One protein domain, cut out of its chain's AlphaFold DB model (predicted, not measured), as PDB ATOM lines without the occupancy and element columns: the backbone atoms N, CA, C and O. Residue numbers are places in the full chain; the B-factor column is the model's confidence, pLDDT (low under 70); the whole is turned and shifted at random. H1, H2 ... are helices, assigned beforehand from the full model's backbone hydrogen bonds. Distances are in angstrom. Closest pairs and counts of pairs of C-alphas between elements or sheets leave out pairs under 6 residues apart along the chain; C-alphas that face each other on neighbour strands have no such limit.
ATOM      1  N   GLY A   2      49.883 -44.262 -48.969       83.44
ATOM      2  CA  GLY A   2      49.163 -45.158 -49.892       83.44
ATOM      3  C   GLY A   2      47.694 -45.411 -49.517       83.44
ATOM      4  O   GLY A   2      46.817 -45.180 -50.339       83.44
ATOM      5  N   ILE A   3      47.421 -45.781 -48.258       85.19
ATOM      6  CA  ILE A   3      46.076 -46.174 -47.778       85.19
ATOM      7  C   ILE A   3      45.039 -45.059 -47.985       85.19
ATOM      8  O   ILE A   3      43.990 -45.288 -48.580       85.19
ATOM      9  N   ALA A   4      45.360 -43.833 -47.562       86.19
ATOM     10  CA  ALA A   4      44.457 -42.691 -47.702       86.19
ATOM     11  C   ALA A   4      44.131 -42.386 -49.173       86.19
ATOM     12  O   ALA A   4      42.977 -42.126 -49.505       86.19
ATOM     13  N   ARG A   5      45.123 -42.453 -50.075       87.19
ATOM     14  CA  ARG A   5      44.895 -42.233 -51.514       87.19
ATOM     15  C   ARG A   5      43.943 -43.274 -52.094       87.19
ATOM     16  O   ARG A   5      43.028 -42.895 -52.816       87.19
ATOM     17  N   THR A   6      44.121 -44.546 -51.740       86.88
ATOM     18  CA  THR A   6      43.228 -45.632 -52.168       86.88
ATOM     19  C   THR A   6      41.805 -45.419 -51.652       86.88
ATOM     20  O   THR A   6      40.857 -45.504 -52.426       86.88
ATOM     21  N   PHE A   7      41.653 -45.059 -50.375       87.69
ATOM     22  CA  PHE A   7      40.350 -44.787 -49.767       87.69
ATOM     23  C   PHE A   7      39.614 -43.614 -50.437       87.69
ATOM     24  O   PHE A   7      38.466 -43.751 -50.865       87.69
ATOM     25  N   PHE A   8      40.274 -42.458 -50.574       87.25
ATOM     26  CA  PHE A   8      39.661 -41.285 -51.204       87.25
ATOM     27  C   PHE A   8      39.407 -41.489 -52.703       87.25
ATOM     28  O   PHE A   8      38.415 -40.971 -53.214       87.25
ATOM     29  N   GLY A   9      40.260 -42.250 -53.398       86.62
ATOM     30  CA  GLY A   9      40.042 -42.654 -54.790       86.62
ATOM     31  C   GLY A   9      38.764 -43.475 -54.943       86.62
ATOM     32  O   GLY A   9      37.870 -43.075 -55.685       86.62
ATOM     33  N   TYR A  10      38.622 -44.536 -54.141       87.62
ATOM     34  CA  TYR A  10      37.433 -45.388 -54.134       87.62
ATOM     35  C   TYR A  10      36.147 -44.593 -53.859       87.62
ATOM     36  O   TYR A  10      35.186 -44.665 -54.627       87.62
ATOM     37  N   ARG A  11      36.139 -43.760 -52.808       87.44
ATOM     38  CA  ARG A  11      34.983 -42.912 -52.457       87.44
ATOM     39  C   ARG A  11      34.619 -41.934 -53.578       87.44
ATOM     40  O   ARG A  11      33.435 -41.731 -53.842       87.44
ATOM     41  N   ARG A  12      35.619 -41.347 -54.246       88.19
ATOM     42  CA  ARG A  12      35.417 -40.417 -55.368       88.19
ATOM     43  C   ARG A  12      34.811 -41.114 -56.586       88.19
ATOM     44  O   ARG A  12      33.909 -40.552 -57.195       88.19
ATOM     45  N   GLU A  13      35.277 -42.315 -56.913       88.81
ATOM     46  CA  GLU A  13      34.745 -43.125 -58.019       88.81
ATOM     47  C   GLU A  13      33.284 -43.542 -57.791       88.81
ATOM     48  O   GLU A  13      32.515 -43.625 -58.743       88.81
ATOM     49  N   HIS A  14      32.879 -43.730 -56.531       85.94
ATOM     50  CA  HIS A  14      31.537 -44.189 -56.154       85.94
ATOM     51  C   HIS A  14      30.611 -43.058 -55.662       85.94
ATOM     52  O   HIS A  14      29.535 -43.326 -55.130       85.94
ATOM     53  N   GLY A  15      31.013 -41.788 -55.809       81.25
ATOM     54  CA  GLY A  15      30.192 -40.624 -55.441       81.25
ATOM     55  C   GLY A  15      29.887 -40.490 -53.942       81.25
ATOM     56  O   GLY A  15      28.963 -39.772 -53.557       81.25
ATOM     57  N   ALA A  16      30.643 -41.168 -53.078       83.00
ATOM     58  CA  ALA A  16      30.412 -41.194 -51.641       83.00
ATOM     59  C   ALA A  16      31.120 -40.025 -50.935       83.00
ATOM     60  O   ALA A  16      32.320 -39.791 -51.102       83.00
ATOM     61  N   ARG A  17      30.381 -39.285 -50.099       77.25
ATOM     62  CA  ARG A  17      30.921 -38.139 -49.351       77.25
ATOM     63  C   ARG A  17      31.783 -38.607 -48.174       77.25
ATOM     64  O   ARG A  17      31.416 -39.535 -47.458       77.25
ATOM     65  N   THR A  18      32.903 -37.927 -47.941       75.50
ATOM     66  CA  THR A  18      33.744 -38.100 -46.746       75.50
ATOM     67  C   THR A  18      33.488 -36.949 -45.778       75.50
ATOM     68  O   THR A  18      33.824 -35.801 -46.056       75.50
ATOM     69  N   THR A  19      32.826 -37.237 -44.658       68.44
ATOM     70  CA  THR A  19      32.377 -36.230 -43.677       68.44
ATOM     71  C   THR A  19      33.335 -36.055 -42.492       68.44
ATOM     72  O   THR A  19      33.171 -35.108 -41.733       68.44
ATOM     73  N   GLN A  20      34.346 -36.922 -42.355       83.06
ATOM     74  CA  GLN A  20      35.242 -37.025 -41.190       83.06
ATOM     75  C   GLN A  20      36.703 -37.230 -41.629       83.06
ATOM     76  O   GLN A  20      37.296 -38.292 -41.459       83.06
ATOM     77  N   GLN A  21      37.276 -36.233 -42.311       86.88
ATOM     78  CA  GLN A  21      38.615 -36.363 -42.904       86.88
ATOM     79  C   GLN A  21      39.719 -36.537 -41.853       86.88
ATOM     80  O   GLN A  21      40.677 -37.265 -42.110       86.88
ATOM     81  N   ALA A  22      39.578 -35.909 -40.682       89.38
ATOM     82  CA  ALA A  22      40.541 -36.024 -39.590       89.38
ATOM     83  C   ALA A  22      40.553 -37.447 -39.006       89.38
ATOM     84  O   ALA A  22      41.614 -38.047 -38.858       89.38
ATOM     85  N   GLU A  23      39.380 -38.037 -38.773       91.06
ATOM     86  CA  GLU A  23      39.240 -39.398 -38.254       91.06
ATOM     87  C   GLU A  23      39.679 -40.454 -39.272       91.06
ATOM     88  O   GLU A  23      40.310 -41.444 -38.904       91.06
ATOM     89  N   VAL A  24      39.421 -40.223 -40.562       91.00
ATOM     90  CA  VAL A  24      39.941 -41.061 -41.653       91.00
ATOM     91  C   VAL A  24      41.465 -40.982 -41.727       91.00
ATOM     92  O   VAL A  24      42.124 -42.008 -41.897       91.00
ATOM     93  N   ALA A  25      42.045 -39.789 -41.584       91.69
ATOM     94  CA  ALA A  25      43.493 -39.610 -41.572       91.69
ATOM     95  C   ALA A  25      44.130 -40.303 -40.359       91.69
ATOM     96  O   ALA A  25      45.103 -41.039 -40.526       91.69
ATOM     97  N   ALA A  26      43.532 -40.148 -39.175       93.50
ATOM     98  CA  ALA A  26      43.900 -40.851 -37.952       93.50
ATOM     99  C   ALA A  26      43.826 -42.376 -38.126       93.50
ATOM    100  O   ALA A  26      44.784 -43.080 -37.825       93.50
ATOM    101  N   ALA A  27      42.740 -42.905 -38.689       92.38
ATOM    102  CA  ALA A  27      42.594 -44.334 -38.952       92.38
ATOM    103  C   ALA A  27      43.641 -44.865 -39.947       92.38
ATOM    104  O   ALA A  27      44.249 -45.911 -39.719       92.38
ATOM    105  N   CYS A  28      43.899 -44.126 -41.032       93.00
ATOM    106  CA  CYS A  28      44.965 -44.454 -41.979       93.00
ATOM    107  C   CYS A  28      46.347 -44.431 -41.316       93.00
ATOM    108  O   CYS A  28      47.199 -45.252 -41.658       93.00
ATOM    109  N   PHE A  29      46.577 -43.492 -40.395       93.88
ATOM    110  CA  PHE A  29      47.806 -43.404 -39.617       93.88
ATOM    111  C   PHE A  29      47.965 -44.625 -38.707       93.88
ATOM    112  O   PHE A  29      48.980 -45.305 -38.815       93.88
ATOM    113  N   LEU A  30      46.943 -44.986 -37.924       93.00
ATOM    114  CA  LEU A  30      46.957 -46.181 -37.071       93.00
ATOM    115  C   LEU A  30      47.295 -47.447 -37.874       93.00
ATOM    116  O   LEU A  30      48.242 -48.159 -37.544       93.00
ATOM    117  N   LEU A  31      46.606 -47.673 -38.997       92.50
ATOM    118  CA  LEU A  31      46.881 -48.814 -39.878       92.50
ATOM    119  C   LEU A  31      48.311 -48.795 -40.431       92.50
ATOM    120  O   LEU A  31      48.963 -49.833 -40.492       92.50
ATOM    121  N   ALA A  32      48.816 -47.625 -40.828       93.06
ATOM    122  CA  ALA A  32      50.183 -47.496 -41.315       93.06
ATOM    123  C   ALA A  32      51.211 -47.802 -40.218       93.06
ATOM    124  O   ALA A  32      52.192 -48.485 -40.490       93.06
ATOM    125  N   THR A  33      50.992 -47.335 -38.990       93.25
ATOM    126  CA  THR A  33      51.898 -47.601 -37.864       93.25
ATOM    127  C   THR A  33      51.937 -49.089 -37.510       93.25
ATOM    128  O   THR A  33      53.010 -49.666 -37.354       93.25
ATOM    129  N   GLU A  34      50.782 -49.759 -37.525       92.56
ATOM    130  CA  GLU A  34      50.686 -51.204 -37.307       92.56
ATOM    131  C   GLU A  34      51.365 -52.021 -38.414       92.56
ATOM    132  O   GLU A  34      52.033 -53.010 -38.117       92.56
ATOM    133  N   LEU A  35      51.252 -51.598 -39.678       91.31
ATOM    134  CA  LEU A  35      51.951 -52.234 -40.805       91.31
ATOM    135  C   LEU A  35      53.477 -52.149 -40.700       91.31
ATOM    136  O   LEU A  35      54.162 -52.967 -41.308       91.31
ATOM    137  N   ASN A  36      53.999 -51.175 -39.954       91.25
ATOM    138  CA  ASN A  36      55.431 -50.992 -39.727       91.25
ATOM    139  C   ASN A  36      55.896 -51.571 -38.379       91.25
ATOM    140  O   ASN A  36      57.000 -51.268 -37.944       91.25
ATOM    141  N   ASP A  37      55.074 -52.392 -37.714       88.81
ATOM    142  CA  ASP A  37      55.374 -52.982 -36.401       88.81
ATOM    143  C   ASP A  37      55.620 -51.952 -35.272       88.81
ATOM    144  O   ASP A  37      56.177 -52.283 -34.220       88.81
ATOM    145  N   GLU A  38      55.139 -50.716 -35.439       91.00
ATOM    146  CA  GLU A  38      55.241 -49.630 -34.455       91.00
ATOM    147  C   GLU A  38      53.851 -49.097 -34.080       91.00
ATOM    148  O   GLU A  38      53.541 -47.947 -34.369       91.00
ATOM    149  N   PRO A  39      52.975 -49.925 -33.482       91.81
ATOM    150  CA  PRO A  39      51.579 -49.565 -33.261       91.81
ATOM    151  C   PRO A  39      51.437 -48.367 -32.321       91.81
ATOM    152  O   PRO A  39      51.969 -48.382 -31.211       91.81
ATOM    153  N   VAL A  40      50.630 -47.387 -32.731       92.69
ATOM    154  CA  VAL A  40      50.177 -46.294 -31.864       92.69
ATOM    155  C   VAL A  40      48.771 -46.632 -31.363       92.69
ATOM    156  O   VAL A  40      47.866 -46.803 -32.174       92.69
ATOM    157  N   PRO A  41      48.530 -46.781 -30.053       92.31
ATOM    158  CA  PRO A  41      47.209 -47.104 -29.536       92.31
ATOM    159  C   PRO A  41      46.295 -45.863 -29.520       92.31
ATOM    160  O   PRO A  41      46.731 -44.735 -29.303       92.31
ATOM    161  N   LEU A  42      44.982 -46.065 -29.679       91.50
ATOM    162  CA  LEU A  42      44.005 -44.966 -29.701       91.50
ATOM    163  C   LEU A  42      44.052 -44.026 -28.472       91.50
ATOM    164  O   LEU A  42      43.869 -42.823 -28.655       91.50
ATOM    165  N   PRO A  43      44.275 -44.508 -27.229       90.62
ATOM    166  CA  PRO A  43      44.456 -43.628 -26.078       90.62
ATOM    167  C   PRO A  43      45.610 -42.633 -26.230       90.62
ATOM    168  O   PRO A  43      45.432 -41.489 -25.836       90.62
ATOM    169  N   GLU A  44      46.734 -43.038 -26.828       91.88
ATOM    170  CA  GLU A  44      47.863 -42.139 -27.107       91.88
ATOM    171  C   GLU A  44      47.463 -41.087 -28.146       91.88
ATOM    172  O   GLU A  44      47.616 -39.885 -27.928       91.88
ATOM    173  N   LEU A  45      46.826 -41.517 -29.237       91.88
ATOM    174  CA  LEU A  45      46.387 -40.597 -30.283       91.88
ATOM    175  C   LEU A  45      45.390 -39.542 -29.768       91.88
ATOM    176  O   LEU A  45      45.420 -38.400 -30.214       91.88
ATOM    177  N   ARG A  46      44.534 -39.897 -28.804       91.38
ATOM    178  CA  ARG A  46      43.577 -38.969 -28.175       91.38
ATOM    179  C   ARG A  46      44.216 -37.970 -27.213       91.38
ATOM    180  O   ARG A  46      43.618 -36.930 -26.962       91.38
ATOM    181  N   VAL A  47      45.386 -38.277 -26.659       90.19
ATOM    182  CA  VAL A  47      46.165 -37.297 -25.885       90.19
ATOM    183  C   VAL A  47      46.809 -36.286 -26.832       90.19
ATOM    184  O   VAL A  47      46.807 -35.094 -26.537       90.19
ATOM    185  N   LEU A  48      47.299 -36.750 -27.986       88.88
ATOM    186  CA  LEU A  48      47.894 -35.893 -29.016       88.88
ATOM    187  C   LEU A  48      46.854 -35.007 -29.718       88.88
ATOM    188  O   LEU A  48      47.110 -33.827 -29.949       88.88
ATOM    189  N   ASP A  49      45.682 -35.559 -30.032       90.56
ATOM    190  CA  ASP A  49      44.557 -34.825 -30.612       90.56
ATOM    191  C   ASP A  49      43.228 -35.213 -29.929       90.56
ATOM    192  O   ASP A  49      42.554 -36.173 -30.329       90.56
ATOM    193  N   PRO A  50      42.804 -34.442 -28.909       89.38
ATOM    194  CA  PRO A  50      41.550 -34.672 -28.192       89.38
ATOM    195  C   PRO A  50      40.283 -34.448 -29.029       89.38
ATOM    196  O   PRO A  50      39.186 -34.787 -28.577       89.38
ATOM    197  N   SER A  51      40.389 -33.854 -30.223       90.62
ATOM    198  CA  SER A  51      39.230 -33.613 -31.091       90.62
ATOM    199  C   SER A  51      38.722 -34.898 -31.760       90.62
ATOM    200  O   SER A  51      37.551 -34.970 -32.145       90.62
ATOM    201  N   LEU A  52      39.569 -35.933 -31.828       90.38
ATOM    202  CA  LEU A  52      39.279 -37.213 -32.464       90.38
ATOM    203  C   LEU A  52      38.298 -38.060 -31.643       90.38
ATOM    204  O   LEU A  52      38.597 -38.533 -30.542       90.38
ATOM    205  N   LYS A  53      37.125 -38.336 -32.223       87.44
ATOM    206  CA  LYS A  53      36.063 -39.112 -31.559       87.44
ATOM    207  C   LYS A  53      35.975 -40.540 -32.088       87.44
ATOM    208  O   LYS A  53      36.328 -41.488 -31.376       87.44
ATOM    209  N   ASN A  54      35.562 -40.688 -33.346       88.56
ATOM    210  CA  ASN A  54      35.092 -41.955 -33.920       88.56
ATOM    211  C   ASN A  54      36.127 -42.640 -34.827       88.56
ATOM    212  O   ASN A  54      35.782 -43.213 -35.857       88.56
ATOM    213  N   VAL A  55      37.402 -42.624 -34.429       90.69
ATOM    214  CA  VAL A  55      38.507 -43.178 -35.235       90.69
ATOM    215  C   VAL A  55      38.325 -44.673 -35.537       90.69
ATOM    216  O   VAL A  55      38.606 -45.101 -36.648       90.69
ATOM    217  N   GLU A  56      37.792 -45.466 -34.600       90.56
ATOM    218  CA  GLU A  56      37.511 -46.900 -34.821       90.56
ATOM    219  C   GLU A  56      36.439 -47.137 -35.894       90.56
ATOM    220  O   GLU A  56      36.540 -48.075 -36.685       90.56
ATOM    221  N   GLN A  57      35.427 -46.268 -35.963       90.56
ATOM    222  CA  GLN A  57      34.410 -46.344 -37.009       90.56
ATOM    223  C   GLN A  57      35.034 -46.027 -38.371       90.56
ATOM    224  O   GLN A  57      34.880 -46.802 -39.314       90.56
ATOM    225  N   SER A  58      35.802 -44.935 -38.458       90.25
ATOM    226  CA  SER A  58      36.519 -44.571 -39.684       90.25
ATOM    227  C   SER A  58      37.540 -45.633 -40.094       90.25
ATOM    228  O   SER A  58      37.722 -45.872 -41.283       90.25
ATOM    229  N   ARG A  59      38.169 -46.325 -39.137       92.00
ATOM    230  CA  ARG A  59      39.045 -47.475 -39.396       92.00
ATOM    231  C   ARG A  59      38.288 -48.622 -40.051       92.00
ATOM    232  O   ARG A  59      38.765 -49.134 -41.059       92.00
ATOM    233  N   GLY A  60      37.107 -48.974 -39.542       90.81
ATOM    234  CA  GLY A  60      36.248 -49.982 -40.163       90.81
ATOM    235  C   GLY A  60      35.861 -49.621 -41.601       90.81
ATOM    236  O   GLY A  60      35.953 -50.462 -42.493       90.81
ATOM    237  N   GLU A  61      35.509 -48.356 -41.847       90.75
ATOM    238  CA  GLU A  61      35.205 -47.857 -43.196       90.75
ATOM    239  C   GLU A  61      36.416 -47.934 -44.133       90.75
ATOM    240  O   GLU A  61      36.301 -48.427 -45.253       90.75
ATOM    241  N   VAL A  62      37.591 -47.494 -43.672       90.62
ATOM    242  CA  VAL A  62      38.830 -47.562 -44.456       90.62
ATOM    243  C   VAL A  62      39.160 -49.008 -44.801       90.62
ATOM    244  O   VAL A  62      39.474 -49.294 -45.953       90.62
ATOM    245  N   VAL A  63      39.069 -49.932 -43.845       92.00
ATOM    246  CA  VAL A  63      39.377 -51.350 -44.074       92.00
ATOM    247  C   VAL A  63      38.401 -51.993 -45.058       92.00
ATOM    248  O   VAL A  63      38.839 -52.750 -45.931       92.00
ATOM    249  N   ALA A  64      37.108 -51.677 -44.953       89.56
ATOM    250  CA  ALA A  64      36.086 -52.170 -45.870       89.56
ATOM    251  C   ALA A  64      36.328 -51.669 -47.304       89.56
ATOM    252  O   ALA A  64      36.447 -52.473 -48.230       89.56
ATOM    253  N   ASP A  65      36.501 -50.357 -47.473       88.75
ATOM    254  CA  ASP A  65      36.628 -49.712 -48.785       88.75
ATOM    255  C   ASP A  65      37.976 -50.013 -49.468       88.75
ATOM    256  O   ASP A  65      38.073 -50.039 -50.695       88.75
ATOM    257  N   THR A  66      39.030 -50.294 -48.691       86.75
ATOM    258  CA  THR A  66      40.362 -50.669 -49.212       86.75
ATOM    259  C   THR A  66      40.588 -52.182 -49.314       86.75
ATOM    260  O   THR A  66      41.673 -52.607 -49.714       86.75
ATOM    261  N   LYS A  67      39.581 -53.010 -48.988       88.62
ATOM    262  CA  LYS A  67      39.651 -54.487 -48.999       88.62
ATOM    263  C   LYS A  67      40.783 -55.059 -48.129       88.62
ATOM    264  O   LYS A  67      41.387 -56.076 -48.461       88.62
TER     265      LYS A  67
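Overview. This is residues 2 to 67 of the 234 residues of the protein "TFIIB_C_1 domain-containing protein" of Phytomonas sp. isolate Hart1 (UniProt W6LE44). Three helices cross one another at steep angles: H4 lies across the middle of the longest helix, H2, and its later part also meets H1, which sets out from beside the middle of H2. The short helix H3 sits beyond H2, at the other end of the longest axis from H1, and packs on no other helix. The printed part has 66 residues with four named helices, in the order H1, H2, H3, H4, and no named strand; the class is all helix, with 45 residues in helices. It is compact, with a radius of gyration of the C-alphas of 11.8 A, and its C-alphas span 34 by 26 by 15 A.

Arrangement. Begin with H1, residues 2 to 13, and look for H2, residues 21 to 35: the two touch and form a helical hairpin, opposite ways at a steep tilt of 42 degrees. H1 touches H2 with residues 3 to 4 alone; the closest C-alphas of the two helices are those of Ala 4 and Cys 28, 6.0 A apart. Next comes H3, residues 42 to 48, which touches no helix; H2 and H3 are near each other, with 7 pairs of C-alphas within 10 A. H1 and H3 are apart. Now find H4, residues 55 to 65, which touches H2 about perpendicular, at 76 degrees, with the closest C-alphas, those of Ala 27 and Arg 59, 4.8 A apart. H4 also touches H1, by residues 7 to 11 of H1 alone, with the C-alphas of Phe 7 and Val 62 closest at 6.2 A. H1 and H4 run the same way at a steep tilt of 68 degrees, only just short of about perpendicular. H3 and H4 are only just apart, their closest C-alphas at 8.0 A. The packing of the helices is mostly crossed: of 3 pairs that touch, 0 are at a shallow tilt. In H1, H2, H3 and H4 every O i to N i+4 pair is within hydrogen-bond range.

Along the chain. Find C-alpha 2 at (49.163, -45.158, -49.892); from there H1 runs 16.7 A to C-alpha 13. H2 begins at C-alpha 21, at (38.615, -36.363, -42.904), and runs 20.8 A to C-alpha 35. H3, from Leu 42 to Leu 48, is 7 residues long. H4 runs 15.2 A from Val 55 to Asp 65, where you find C-alpha 65 at (36.628, -49.712, -48.785).

Size, cuts and confidence. The two C-alphas farthest apart are those of Glu 13 and Val 47, at 34.6 A. The printed part has no cut, and the links H1 to H2, H2 to H3 and H3 to H4 are short. In the B-factor column you find a mean pLDDT of the printed part of 88.9; residue 19 alone is under 70.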